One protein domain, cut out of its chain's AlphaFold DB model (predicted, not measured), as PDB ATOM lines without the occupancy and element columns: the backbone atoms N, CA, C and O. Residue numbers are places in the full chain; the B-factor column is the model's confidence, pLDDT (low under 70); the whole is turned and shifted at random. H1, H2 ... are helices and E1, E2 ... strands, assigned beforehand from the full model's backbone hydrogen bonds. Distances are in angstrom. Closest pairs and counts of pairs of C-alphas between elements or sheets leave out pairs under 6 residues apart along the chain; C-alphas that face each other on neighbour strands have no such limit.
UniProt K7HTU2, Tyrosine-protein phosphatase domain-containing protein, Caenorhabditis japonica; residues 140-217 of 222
ATOM      1  N   LEU A 140     106.617 103.696 107.052       92.25
ATOM      2  CA  LEU A 140     105.646 104.425 107.884       92.25
ATOM      3  C   LEU A 140     106.225 104.988 109.197       92.25
ATOM      4  O   LEU A 140     105.519 105.692 109.931       92.25
ATOM      5  N   LYS A 141     107.482 104.651 109.516       93.69
ATOM      6  CA  LYS A 141     108.224 105.159 110.679       93.69
ATOM      7  C   LYS A 141     109.019 106.427 110.341       93.69
ATOM      8  O   LYS A 141     109.504 107.083 111.259       93.69
ATOM      9  N   ASN A 142     109.118 106.795 109.062       94.75
ATOM     10  CA  ASN A 142     109.812 107.994 108.594       94.75
ATOM     11  C   ASN A 142     108.812 109.130 108.358       94.75
ATOM     12  O   ASN A 142     107.758 108.902 107.773       94.75
ATOM     13  N   ARG A 143     109.146 110.351 108.791       92.06
ATOM     14  CA  ARG A 143     108.364 111.553 108.460       92.06
ATOM     15  C   ARG A 143     108.563 111.966 107.000       92.06
ATOM     16  O   ARG A 143     107.599 112.252 106.309       92.06
ATOM     17  N   TYR A 144     109.811 111.953 106.529       91.94
ATOM     18  CA  TYR A 144     110.157 112.308 105.152       91.94
ATOM     19  C   TYR A 144     111.082 111.257 104.540       91.94
ATOM     20  O   TYR A 144     112.098 110.898 105.135       91.94
ATOM     21  N   GLU A 145     110.783 110.813 103.318       90.81
ATOM     22  CA  GLU A 145     111.603 109.825 102.597       90.81
ATOM     23  C   GLU A 145     113.019 110.338 102.291       90.81
ATOM     24  O   GLU A 145     113.980 109.570 102.279       90.81
ATOM     25  N   ALA A 146     113.159 111.649 102.076       90.81
ATOM     26  CA  ALA A 146     114.442 112.288 101.794       90.81
ATOM     27  C   ALA A 146     115.325 112.472 103.045       90.81
ATOM     28  O   ALA A 146     116.523 112.715 102.907       90.81
ATOM     29  N   ALA A 147     114.757 112.358 104.251       94.56
ATOM     30  CA  ALA A 147     115.440 112.612 105.518       94.56
ATOM     31  C   ALA A 147     115.428 111.352 106.397       94.56
ATOM     32  O   ALA A 147     114.698 111.249 107.383       94.56
ATOM     33  N   VAL A 148     116.249 110.378 106.007       96.94
ATOM     34  CA  VAL A 148     116.377 109.072 106.667       96.94
ATOM     35  C   VAL A 148     117.823 108.810 107.097       96.94
ATOM     36  O   VAL A 148     118.751 109.364 106.498       96.94
ATOM     37  N   PRO A 149     118.061 107.970 108.123       97.50
ATOM     38  CA  PRO A 149     119.404 107.753 108.625       97.50
ATOM     39  C   PRO A 149     120.213 106.907 107.640       97.50
ATOM     40  O   PRO A 149     119.718 105.934 107.062       97.50
ATOM     41  N   PHE A 150     121.497 107.230 107.494       96.88
ATOM     42  CA  PHE A 150     122.423 106.355 106.783       96.88
ATOM     43  C   PHE A 150     122.674 105.077 107.583       96.88
ATOM     44  O   PHE A 150     122.880 105.124 108.797       96.88
ATOM     45  N   ASP A 151     122.773 103.939 106.896       96.38
ATOM     46  CA  ASP A 151     122.918 102.614 107.511       96.38
ATOM     47  C   ASP A 151     124.120 102.534 108.464       96.38
ATOM     48  O   ASP A 151     124.076 101.835 109.473       96.38
ATOM     49  N   LYS A 152     125.189 103.278 108.150       95.81
ATOM     50  CA  LYS A 152     126.425 103.340 108.939       95.81
ATOM     51  C   LYS A 152     126.263 104.063 110.281       95.81
ATOM     52  O   LYS A 152     126.996 103.747 111.213       95.81
ATOM     53  N   TYR A 153     125.371 105.048 110.361       96.69
ATOM     54  CA  TYR A 153     125.251 105.945 111.518       96.69
ATOM     55  C   TYR A 153     123.893 105.852 112.215       96.69
ATOM     56  O   TYR A 153     123.674 106.556 113.195       96.69
ATOM     57  N   ARG A 154     122.983 104.999 111.734       97.19
ATOM     58  CA  ARG A 154     121.662 104.815 112.338       97.19
ATOM     59  C   ARG A 154     121.760 104.335 113.785       97.19
ATOM     60  O   ARG A 154     122.629 103.529 114.122       97.19
ATOM     61  N   VAL A 155     120.801 104.749 114.600       98.00
ATOM     62  CA  VAL A 155     120.582 104.144 115.915       98.00
ATOM     63  C   VAL A 155     119.902 102.782 115.729       98.00
ATOM     64  O   VAL A 155     119.024 102.616 114.877       98.00
ATOM     65  N   ILE A 156     120.334 101.776 116.490       96.94
ATOM     66  CA  ILE A 156     119.802 100.409 116.419       96.94
ATOM     67  C   ILE A 156     119.121 100.093 117.742       96.94
ATOM     68  O   ILE A 156     119.788 100.024 118.767       96.94
ATOM     69  N   LEU A 157     117.807  99.872 117.718       96.44
ATOM     70  CA  LEU A 157     117.074  99.520 118.932       96.44
ATOM     71  C   LEU A 157     117.254  98.033 119.284       96.44
ATOM     72  O   LEU A 157     117.277  97.194 118.373       96.44
ATOM     73  N   PRO A 158     117.308  97.673 120.582       92.81
ATOM     74  CA  PRO A 158     117.334  96.276 121.013       92.81
ATOM     75  C   PRO A 158     116.081  95.532 120.535       92.81
ATOM     76  O   PRO A 158     114.983  96.024 120.774       92.81
ATOM     77  N   PRO A 159     116.180  94.356 119.895       90.81
ATOM     78  CA  PRO A 159     115.017  93.669 119.337       90.81
ATOM     79  C   PRO A 159     113.991  93.299 120.420       90.81
ATOM     80  O   PRO A 159     114.346  92.746 121.461       90.81
ATOM     81  N   THR A 160     112.707  93.550 120.159       87.56
ATOM     82  CA  THR A 160     111.608  93.055 121.007       87.56
ATOM     83  C   THR A 160     111.092  91.707 120.516       87.56
ATOM     84  O   THR A 160     110.939  91.473 119.316       87.56
ATOM     85  N   ILE A 161     110.793  90.815 121.463       83.81
ATOM     86  CA  ILE A 161     110.291  89.464 121.190       83.81
ATOM     87  C   ILE A 161     108.985  89.558 120.389       83.81
ATOM     88  O   ILE A 161     108.037  90.205 120.823       83.81
ATOM     89  N   GLY A 162     108.942  88.901 119.227       77.44
ATOM     90  CA  GLY A 162     107.753  88.840 118.369       77.44
ATOM     91  C   GLY A 162     107.593  89.981 117.355       77.44
ATOM     92  O   GLY A 162     106.661  89.919 116.562       77.44
ATOM     93  N   HIS A 163     108.498  90.970 117.323       76.00
ATOM     94  CA  HIS A 163     108.428  92.114 116.400       76.00
ATOM     95  C   HIS A 163     109.723  92.266 115.590       76.00
ATOM     96  O   HIS A 163     110.741  92.732 116.108       76.00
ATOM     97  N   THR A 164     109.702  91.876 114.313       69.81
ATOM     98  CA  THR A 164     110.879  91.909 113.419       69.81
ATOM     99  C   THR A 164     111.292  93.322 113.009       69.81
ATOM    100  O   THR A 164     112.472  93.574 112.774       69.81
ATOM    101  N   ASP A 165     110.350  94.258 113.015       72.94
ATOM    102  CA  ASP A 165     110.510  95.664 112.636       72.94
ATOM    103  C   ASP A 165     110.965  96.559 113.809       72.94
ATOM    104  O   ASP A 165     111.135  97.769 113.665       72.94
ATOM    105  N   SER A 166     111.175  95.982 114.994       86.19
ATOM    106  CA  SER A 166     111.381  96.717 116.252       86.19
ATOM    107  C   SER A 166     112.777  97.306 116.471       86.19
ATOM    108  O   SER A 166     113.030  97.897 117.525       86.19
ATOM    109  N   THR A 167     113.689  97.109 115.516       93.75
ATOM    110  CA  THR A 167     115.105  97.518 115.618       93.75
ATOM    111  C   THR A 167     115.407  98.848 114.928       93.75
ATOM    112  O   THR A 167     116.543  99.331 114.986       93.75
ATOM    113  N   TYR A 168     114.412  99.426 114.252       96.38
ATOM    114  CA  TYR A 168     114.549 100.642 113.464       96.38
ATOM    115  C   TYR A 168     113.875 101.836 114.136       96.38
ATOM    116  O   TYR A 168     112.732 101.752 114.578       96.38
ATOM    117  N   ILE A 169     114.582 102.960 114.122       97.56
ATOM    118  CA  ILE A 169     114.075 104.296 114.416       97.56
ATOM    119  C   ILE A 169     114.779 105.279 113.475       97.56
ATOM    120  O   ILE A 169     115.957 105.093 113.159       97.56
ATOM    121  N   ASN A 170     114.077 106.319 113.017       97.75
ATOM    122  CA  ASN A 170     114.695 107.385 112.229       97.75
ATOM    123  C   ASN A 170     115.496 108.317 113.152       97.75
ATOM    124  O   ASN A 170     115.018 109.357 113.610       97.75
ATOM    125  N   ALA A 171     116.712 107.876 113.465       98.31
ATOM    126  CA  ALA A 171     117.694 108.622 114.226       98.31
ATOM    127  C   ALA A 171     119.115 108.235 113.796       98.31
ATOM    128  O   ALA A 171     119.376 107.084 113.432       98.31
ATOM    129  N   SER A 172     120.042 109.191 113.859       98.44
ATOM    130  CA  SER A 172     121.459 109.004 113.533       98.44
ATOM    131  C   SER A 172     122.365 109.498 114.655       98.44
ATOM    132  O   SER A 172     122.123 110.554 115.240       98.44
ATOM    133  N   HIS A 173     123.457 108.778 114.895       98.31
ATOM    134  CA  HIS A 173     124.575 109.260 115.693       98.31
ATOM    135  C   HIS A 173     125.339 110.345 114.931       98.31
ATOM    136  O   HIS A 173     125.787 110.132 113.802       98.31
ATOM    137  N   ILE A 174     125.522 111.497 115.570       97.00
ATOM    138  CA  ILE A 174     126.318 112.616 115.070       97.00
ATOM    139  C   ILE A 174     127.463 112.851 116.041       97.00
ATOM    140  O   ILE A 174     127.257 113.068 117.232       97.00
ATOM    141  N   ARG A 175     128.685 112.849 115.516       95.88
ATOM    142  CA  ARG A 175     129.863 113.181 116.307       95.88
ATOM    143  C   ARG A 175     129.948 114.691 116.492       95.88
ATOM    144  O   ARG A 175     130.029 115.415 115.501       95.88
ATOM    145  N   GLY A 176     129.946 115.159 117.733       93.88
ATOM    146  CA  GLY A 176     130.159 116.572 118.042       93.88
ATOM    147  C   GLY A 176     131.593 116.878 118.464       93.88
ATOM    148  O   GLY A 176     132.480 116.027 118.420       93.88
ATOM    149  N   TYR A 177     131.819 118.129 118.872       93.31
ATOM    150  CA  TYR A 177     133.120 118.571 119.382       93.31
ATOM    151  C   TYR A 177     133.353 118.113 120.831       93.31
ATOM    152  O   TYR A 177     134.355 117.463 121.117       93.31
ATOM    153  N   PHE A 178     132.416 118.429 121.736       93.81
ATOM    154  CA  PHE A 178     132.482 118.042 123.156       93.81
ATOM    155  C   PHE A 178     131.661 116.795 123.484       93.81
ATOM    156  O   PHE A 178     132.070 115.987 124.314       93.81
ATOM    157  N   TYR A 179     130.499 116.662 122.847       93.19
ATOM    158  CA  TYR A 179     129.537 115.598 123.096       93.19
ATOM    159  C   TYR A 179     129.122 114.977 121.775       93.19
ATOM    160  O   TYR A 179     129.028 115.679 120.768       93.19
ATOM    161  N   ASP A 180     128.852 113.680 121.796       95.06
ATOM    162  CA  ASP A 180     128.155 113.024 120.700       95.06
ATOM    163  C   ASP A 180     126.652 113.262 120.847       95.06
ATOM    164  O   ASP A 180     126.112 113.321 121.955       95.06
ATOM    165  N   TYR A 181     125.981 113.412 119.714       97.75
ATOM    166  CA  TYR A 181     124.561 113.700 119.634       97.75
ATOM    167  C   TYR A 181     123.825 112.555 118.953       97.75
ATOM    168  O   TYR A 181     124.374 111.828 118.121       97.75
ATOM    169  N   ILE A 182     122.541 112.440 119.266       98.31
ATOM    170  CA  ILE A 182     121.590 111.683 118.461       98.31
ATOM    171  C   ILE A 182     120.668 112.709 117.814       98.31
ATOM    172  O   ILE A 182     119.969 113.437 118.512       98.31
ATOM    173  N   SER A 183     120.681 112.767 116.486       97.94
ATOM    174  CA  SER A 183     119.689 113.523 115.724       97.94
ATOM    175  C   SER A 183     118.556 112.584 115.365       97.94
ATOM    176  O   SER A 183     118.777 111.613 114.641       97.94
ATOM    177  N   ALA A 184     117.360 112.869 115.862       97.75
ATOM    178  CA  ALA A 184     116.158 112.085 115.619       97.75
ATOM    179  C   ALA A 184     115.052 112.984 115.065       97.75
ATOM    180  O   ALA A 184     115.007 114.172 115.382       97.75
ATOM    181  N   GLN A 185     114.169 112.417 114.246       95.31
ATOM    182  CA  GLN A 185     112.922 113.094 113.890       95.31
ATOM    183  C   GLN A 185     111.963 113.124 115.088       95.31
ATOM    184  O   GLN A 185     112.033 112.262 115.972       95.31
ATOM    185  N   ASP A 186     110.974 114.011 115.032       93.06
ATOM    186  CA  ASP A 186     109.831 113.930 115.937       93.06
ATOM    187  C   ASP A 186     109.035 112.637 115.698       93.06
ATOM    188  O   ASP A 186     108.766 112.291 114.536       93.06
ATOM    189  N   PRO A 187     108.615 111.923 116.760       92.56
ATOM    190  CA  PRO A 187     107.778 110.736 116.631       92.56
ATOM    191  C   PRO A 187     106.510 110.996 115.800       92.56
ATOM    192  O   PRO A 187     105.853 112.026 115.930       92.56
ATOM    193  N   VAL A 188     106.148 110.042 114.938       91.25
ATOM    194  CA  VAL A 188     105.064 110.179 113.938       91.25
ATOM    195  C   VAL A 188     103.867 109.256 114.199       91.25
ATOM    196  O   VAL A 188     102.938 109.176 113.398       91.25
ATOM    197  N   SER A 189     103.908 108.450 115.255       90.44
ATOM    198  CA  SER A 189     102.869 107.482 115.617       90.44
ATOM    199  C   SER A 189     103.046 107.034 117.063       90.44
ATOM    200  O   SER A 189     104.146 107.103 117.606       90.44
ATOM    201  N   ALA A 190     102.004 106.455 117.662       90.94
ATOM    202  CA  ALA A 190     102.110 105.837 118.985       90.94
ATOM    203  C   ALA A 190     103.234 104.779 119.061       90.94
ATOM    204  O   ALA A 190     103.927 104.686 120.072       90.94
ATOM    205  N   SER A 191     103.460 104.024 117.978       91.19
ATOM    206  CA  SER A 191     104.566 103.062 117.899       91.19
ATOM    207  C   SER A 191     105.939 103.739 117.925       91.19
ATOM    208  O   SER A 191     106.800 103.337 118.698       91.19
ATOM    209  N   THR A 192     106.138 104.806 117.148       94.12
ATOM    210  CA  THR A 192     107.426 105.517 117.112       94.12
ATOM    211  C   THR A 192     107.677 106.355 118.364       94.12
ATOM    212  O   THR A 192     108.829 106.545 118.730       94.12
ATOM    213  N   VAL A 193     106.631 106.786 119.083       95.62
ATOM    214  CA  VAL A 193     106.762 107.374 120.431       95.62
ATOM    215  C   VAL A 193     107.340 106.346 121.403       95.62
ATOM    216  O   VAL A 193     108.261 106.650 122.158       95.62
ATOM    217  N   PHE A 194     106.833 105.112 121.375       94.81
ATOM    218  CA  PHE A 194     107.375 104.031 122.197       94.81
ATOM    219  C   PHE A 194     108.831 103.708 121.829       94.81
ATOM    220  O   PHE A 194     109.682 103.602 122.713       94.81
ATOM    221  N   ASP A 195     109.140 103.624 120.535       95.88
ATOM    222  CA  ASP A 195     110.503 103.404 120.038       95.88
ATOM    223  C   ASP A 195     111.460 104.548 120.419       95.88
ATOM    224  O   ASP A 195     112.613 104.297 120.767       95.88
ATOM    225  N   PHE A 196     110.983 105.795 120.434       97.44
ATOM    226  CA  PHE A 196     111.751 106.963 120.869       97.44
ATOM    227  C   PHE A 196     112.132 106.879 122.351       97.44
ATOM    228  O   PHE A 196     113.289 107.088 122.713       97.44
ATOM    229  N   TRP A 197     111.199 106.482 123.219       97.00
ATOM    230  CA  TRP A 197     111.512 106.266 124.634       97.00
ATOM    231  C   TRP A 197     112.428 105.062 124.861       97.00
ATOM    232  O   TRP A 197     113.302 105.115 125.728       97.00
ATOM    233  N   ARG A 198     112.294 103.999 124.055       96.50
ATOM    234  CA  ARG A 198     113.253 102.881 124.051       96.50
ATOM    235  C   ARG A 198     114.652 103.352 123.683       96.50
ATOM    236  O   ARG A 198     115.599 102.968 124.359       96.50
ATOM    237  N   MET A 199     114.770 104.198 122.660       97.81
ATOM    238  CA  MET A 199     116.036 104.802 122.254       97.81
ATOM    239  C   MET A 199     116.666 105.593 123.401       97.81
ATOM    240  O   MET A 199     117.827 105.372 123.719       97.81
ATOM    241  N   ILE A 200     115.902 106.485 124.040       98.06
ATOM    242  CA  ILE A 200     116.377 107.312 125.160       98.06
ATOM    243  C   ILE A 200     116.901 106.440 126.301       98.06
ATOM    244  O   ILE A 200     117.989 106.694 126.817       98.06
ATOM    245  N   ALA A 201     116.142 105.411 126.680       97.12
ATOM    246  CA  ALA A 201     116.516 104.518 127.768       97.12
ATOM    247  C   ALA A 201     117.774 103.698 127.438       97.12
ATOM    248  O   ALA A 201     118.684 103.617 128.260       97.12
ATOM    249  N   ASP A 202     117.835 103.119 126.238       96.88
ATOM    250  CA  ASP A 202     118.945 102.277 125.782       96.88
ATOM    251  C   ASP A 202     120.246 103.073 125.601       96.88
ATOM    252  O   ASP A 202     121.306 102.667 126.070       96.88
ATOM    253  N   GLN A 203     120.149 104.255 124.992       97.06
ATOM    254  CA  GLN A 203     121.282 105.148 124.741       97.06
ATOM    255  C   GLN A 203     121.640 106.014 125.960       97.06
ATOM    256  O   GLN A 203     122.544 106.842 125.880       97.06
ATOM    257  N   GLN A 204     120.936 105.830 127.085       96.56
ATOM    258  CA  GLN A 204     121.144 106.558 128.339       96.56
ATOM    259  C   GLN A 204     121.115 108.085 128.157       96.56
ATOM    260  O   GLN A 204     121.895 108.823 128.764       96.56
ATOM    261  N   VAL A 205     120.206 108.570 127.307       97.19
ATOM    262  CA  VAL A 205     120.052 110.001 127.025       97.19
ATOM    263  C   VAL A 205     119.523 110.706 128.272       97.19
ATOM    264  O   VAL A 205     118.488 110.338 128.823       97.19
ATOM    265  N   THR A 206     120.228 111.749 128.710       96.69
ATOM    266  CA  THR A 206     119.874 112.536 129.906       96.69
ATOM    267  C   THR A 206     119.232 113.879 129.580       96.69
ATOM    268  O   THR A 206     118.595 114.475 130.443       96.69
ATOM    269  N   THR A 207     119.405 114.370 128.353       97.25
ATOM    270  CA  THR A 207     118.903 115.671 127.901       97.25
ATOM    271  C   THR A 207     118.287 115.520 126.520       97.25
ATOM    272  O   THR A 207     118.931 115.000 125.611       97.25
ATOM    273  N   VAL A 208     117.052 115.992 126.366       97.19
ATOM    274  CA  VAL A 208     116.339 116.045 125.087       97.19
ATOM    275  C   VAL A 208     116.137 117.510 124.722       97.19
ATOM    276  O   VAL A 208     115.688 118.296 125.553       97.19
ATOM    277  N   VAL A 209     116.483 117.867 123.487       96.56
ATOM    278  CA  VAL A 209     116.274 119.206 122.929       96.56
ATOM    279  C   VAL A 209     115.289 119.073 121.775       96.56
ATOM    280  O   VAL A 209     115.594 118.413 120.786       96.56
ATOM    281  N   MET A 210     114.114 119.680 121.919       95.31
ATOM    282  CA  MET A 210     113.100 119.755 120.869       95.31
ATOM    283  C   MET A 210     113.241 121.102 120.154       95.31
ATOM    284  O   MET A 210     113.293 122.140 120.811       95.31
ATOM    285  N   LEU A 211     113.370 121.068 118.825       94.00
ATOM    286  CA  LEU A 211     113.539 122.262 117.980       94.00
ATOM    287  C   LEU A 211     112.269 122.623 117.191       94.00
ATOM    288  O   LEU A 211     112.271 123.614 116.466       94.00
ATOM    289  N   SER A 212     111.216 121.818 117.319       87.81
ATOM    290  CA  SER A 212     109.892 122.013 116.726       87.81
ATOM    291  C   SER A 212     108.898 122.554 117.752       87.81
ATOM    292  O   SER A 212     109.109 122.440 118.964       87.81
ATOM    293  N   ASN A 213     107.799 123.135 117.268       85.31
ATOM    294  CA  ASN A 213     106.647 123.474 118.098       85.31
ATOM    295  C   ASN A 213     105.567 122.395 117.977       85.31
ATOM    296  O   ASN A 213     105.442 121.724 116.956       85.31
ATOM    297  N   GLU A 214     104.726 122.265 119.002       76.75
ATOM    298  CA  GLU A 214     103.598 121.320 118.975       76.75
ATOM    299  C   GLU A 214     102.580 121.642 117.862       76.75
ATOM    300  O   GLU A 214     101.916 120.742 117.354       76.75
ATOM    301  N   GLU A 215     102.487 122.910 117.453       73.81
ATOM    302  CA  GLU A 215     101.592 123.382 116.388       73.81
ATOM    303  C   GLU A 215     102.060 122.996 114.978       73.81
ATOM    304  O   GLU A 215     101.248 122.965 114.053       73.81
ATOM    305  N   ASP A 216     103.345 122.662 114.811       69.62
ATOM    306  CA  ASP A 216     103.900 122.210 113.529       69.62
ATOM    307  C   ASP A 216     103.407 120.790 113.179       69.62
ATOM    308  O   ASP A 216     103.558 120.316 112.053       69.62
ATOM    309  N   TRP A 217     102.780 120.099 114.138       64.62
ATOM    310  CA  TRP A 217     102.235 118.767 113.947       64.62
ATOM    311  C   TRP A 217     100.864 118.828 113.261       64.62
ATOM    312  O   TRP A 217      99.851 119.165 113.875       64.62
TER     313      TRP A 217
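What this domain is: This is residues 140 to 217 of the 222 residues of the protein "Tyrosine-protein phosphatase domain-containing protein" of Caenorhabditis japonica (UniProt K7HTU2). What shape is this? With little regular structure, it is a small sheet, E1 E2 E3, with helix H1 over one face and long unnamed stretches, residues 140 to 153 and 203 to 217. How is it made up? Of 78 printed residues, E1, E2, E3 and H1, in that order, hold 27, a mixed class. It is compact, radius of gyration of the C-alphas 12.7 A, spanning 38 by 29 by 25 A.

How they stand to each other: How do the strands meet? E1, residues 154 to 156, and E2, residues 168 to 174, meet only at a point: C-alphas 154 and 172 face each other at 4.4 A. E2 and E3, residues 181 to 184, form an antiparallel hairpin at 145 degrees, N 172 and O 183 within hydrogen-bond range at 2.8 A. Where is H1? H1, residues 190 to 202, is on the sheet, slantwise to the strands, its height over the sheet 9.3 A. Its closest C-alphas to E2 are those of Asp 195 and Ile 169, 6.7 A apart. Every O i to N i+4 pair in H1 is within hydrogen-bond range.

Where its parts are: Where does E1 begin? C-alpha 154 is at (121.662, 104.815, 112.338). How long are E2 and H1? E2 measures 16.9 A and H1 18.5 A from first to last C-alpha, H1 ending at (118.945, 102.277, 125.782).

The domain as a whole: Is it cut? The printed part has no cut; the E1 to E2 link is long. Where is confidence low? Residues 164, 216 and 217 are under 70.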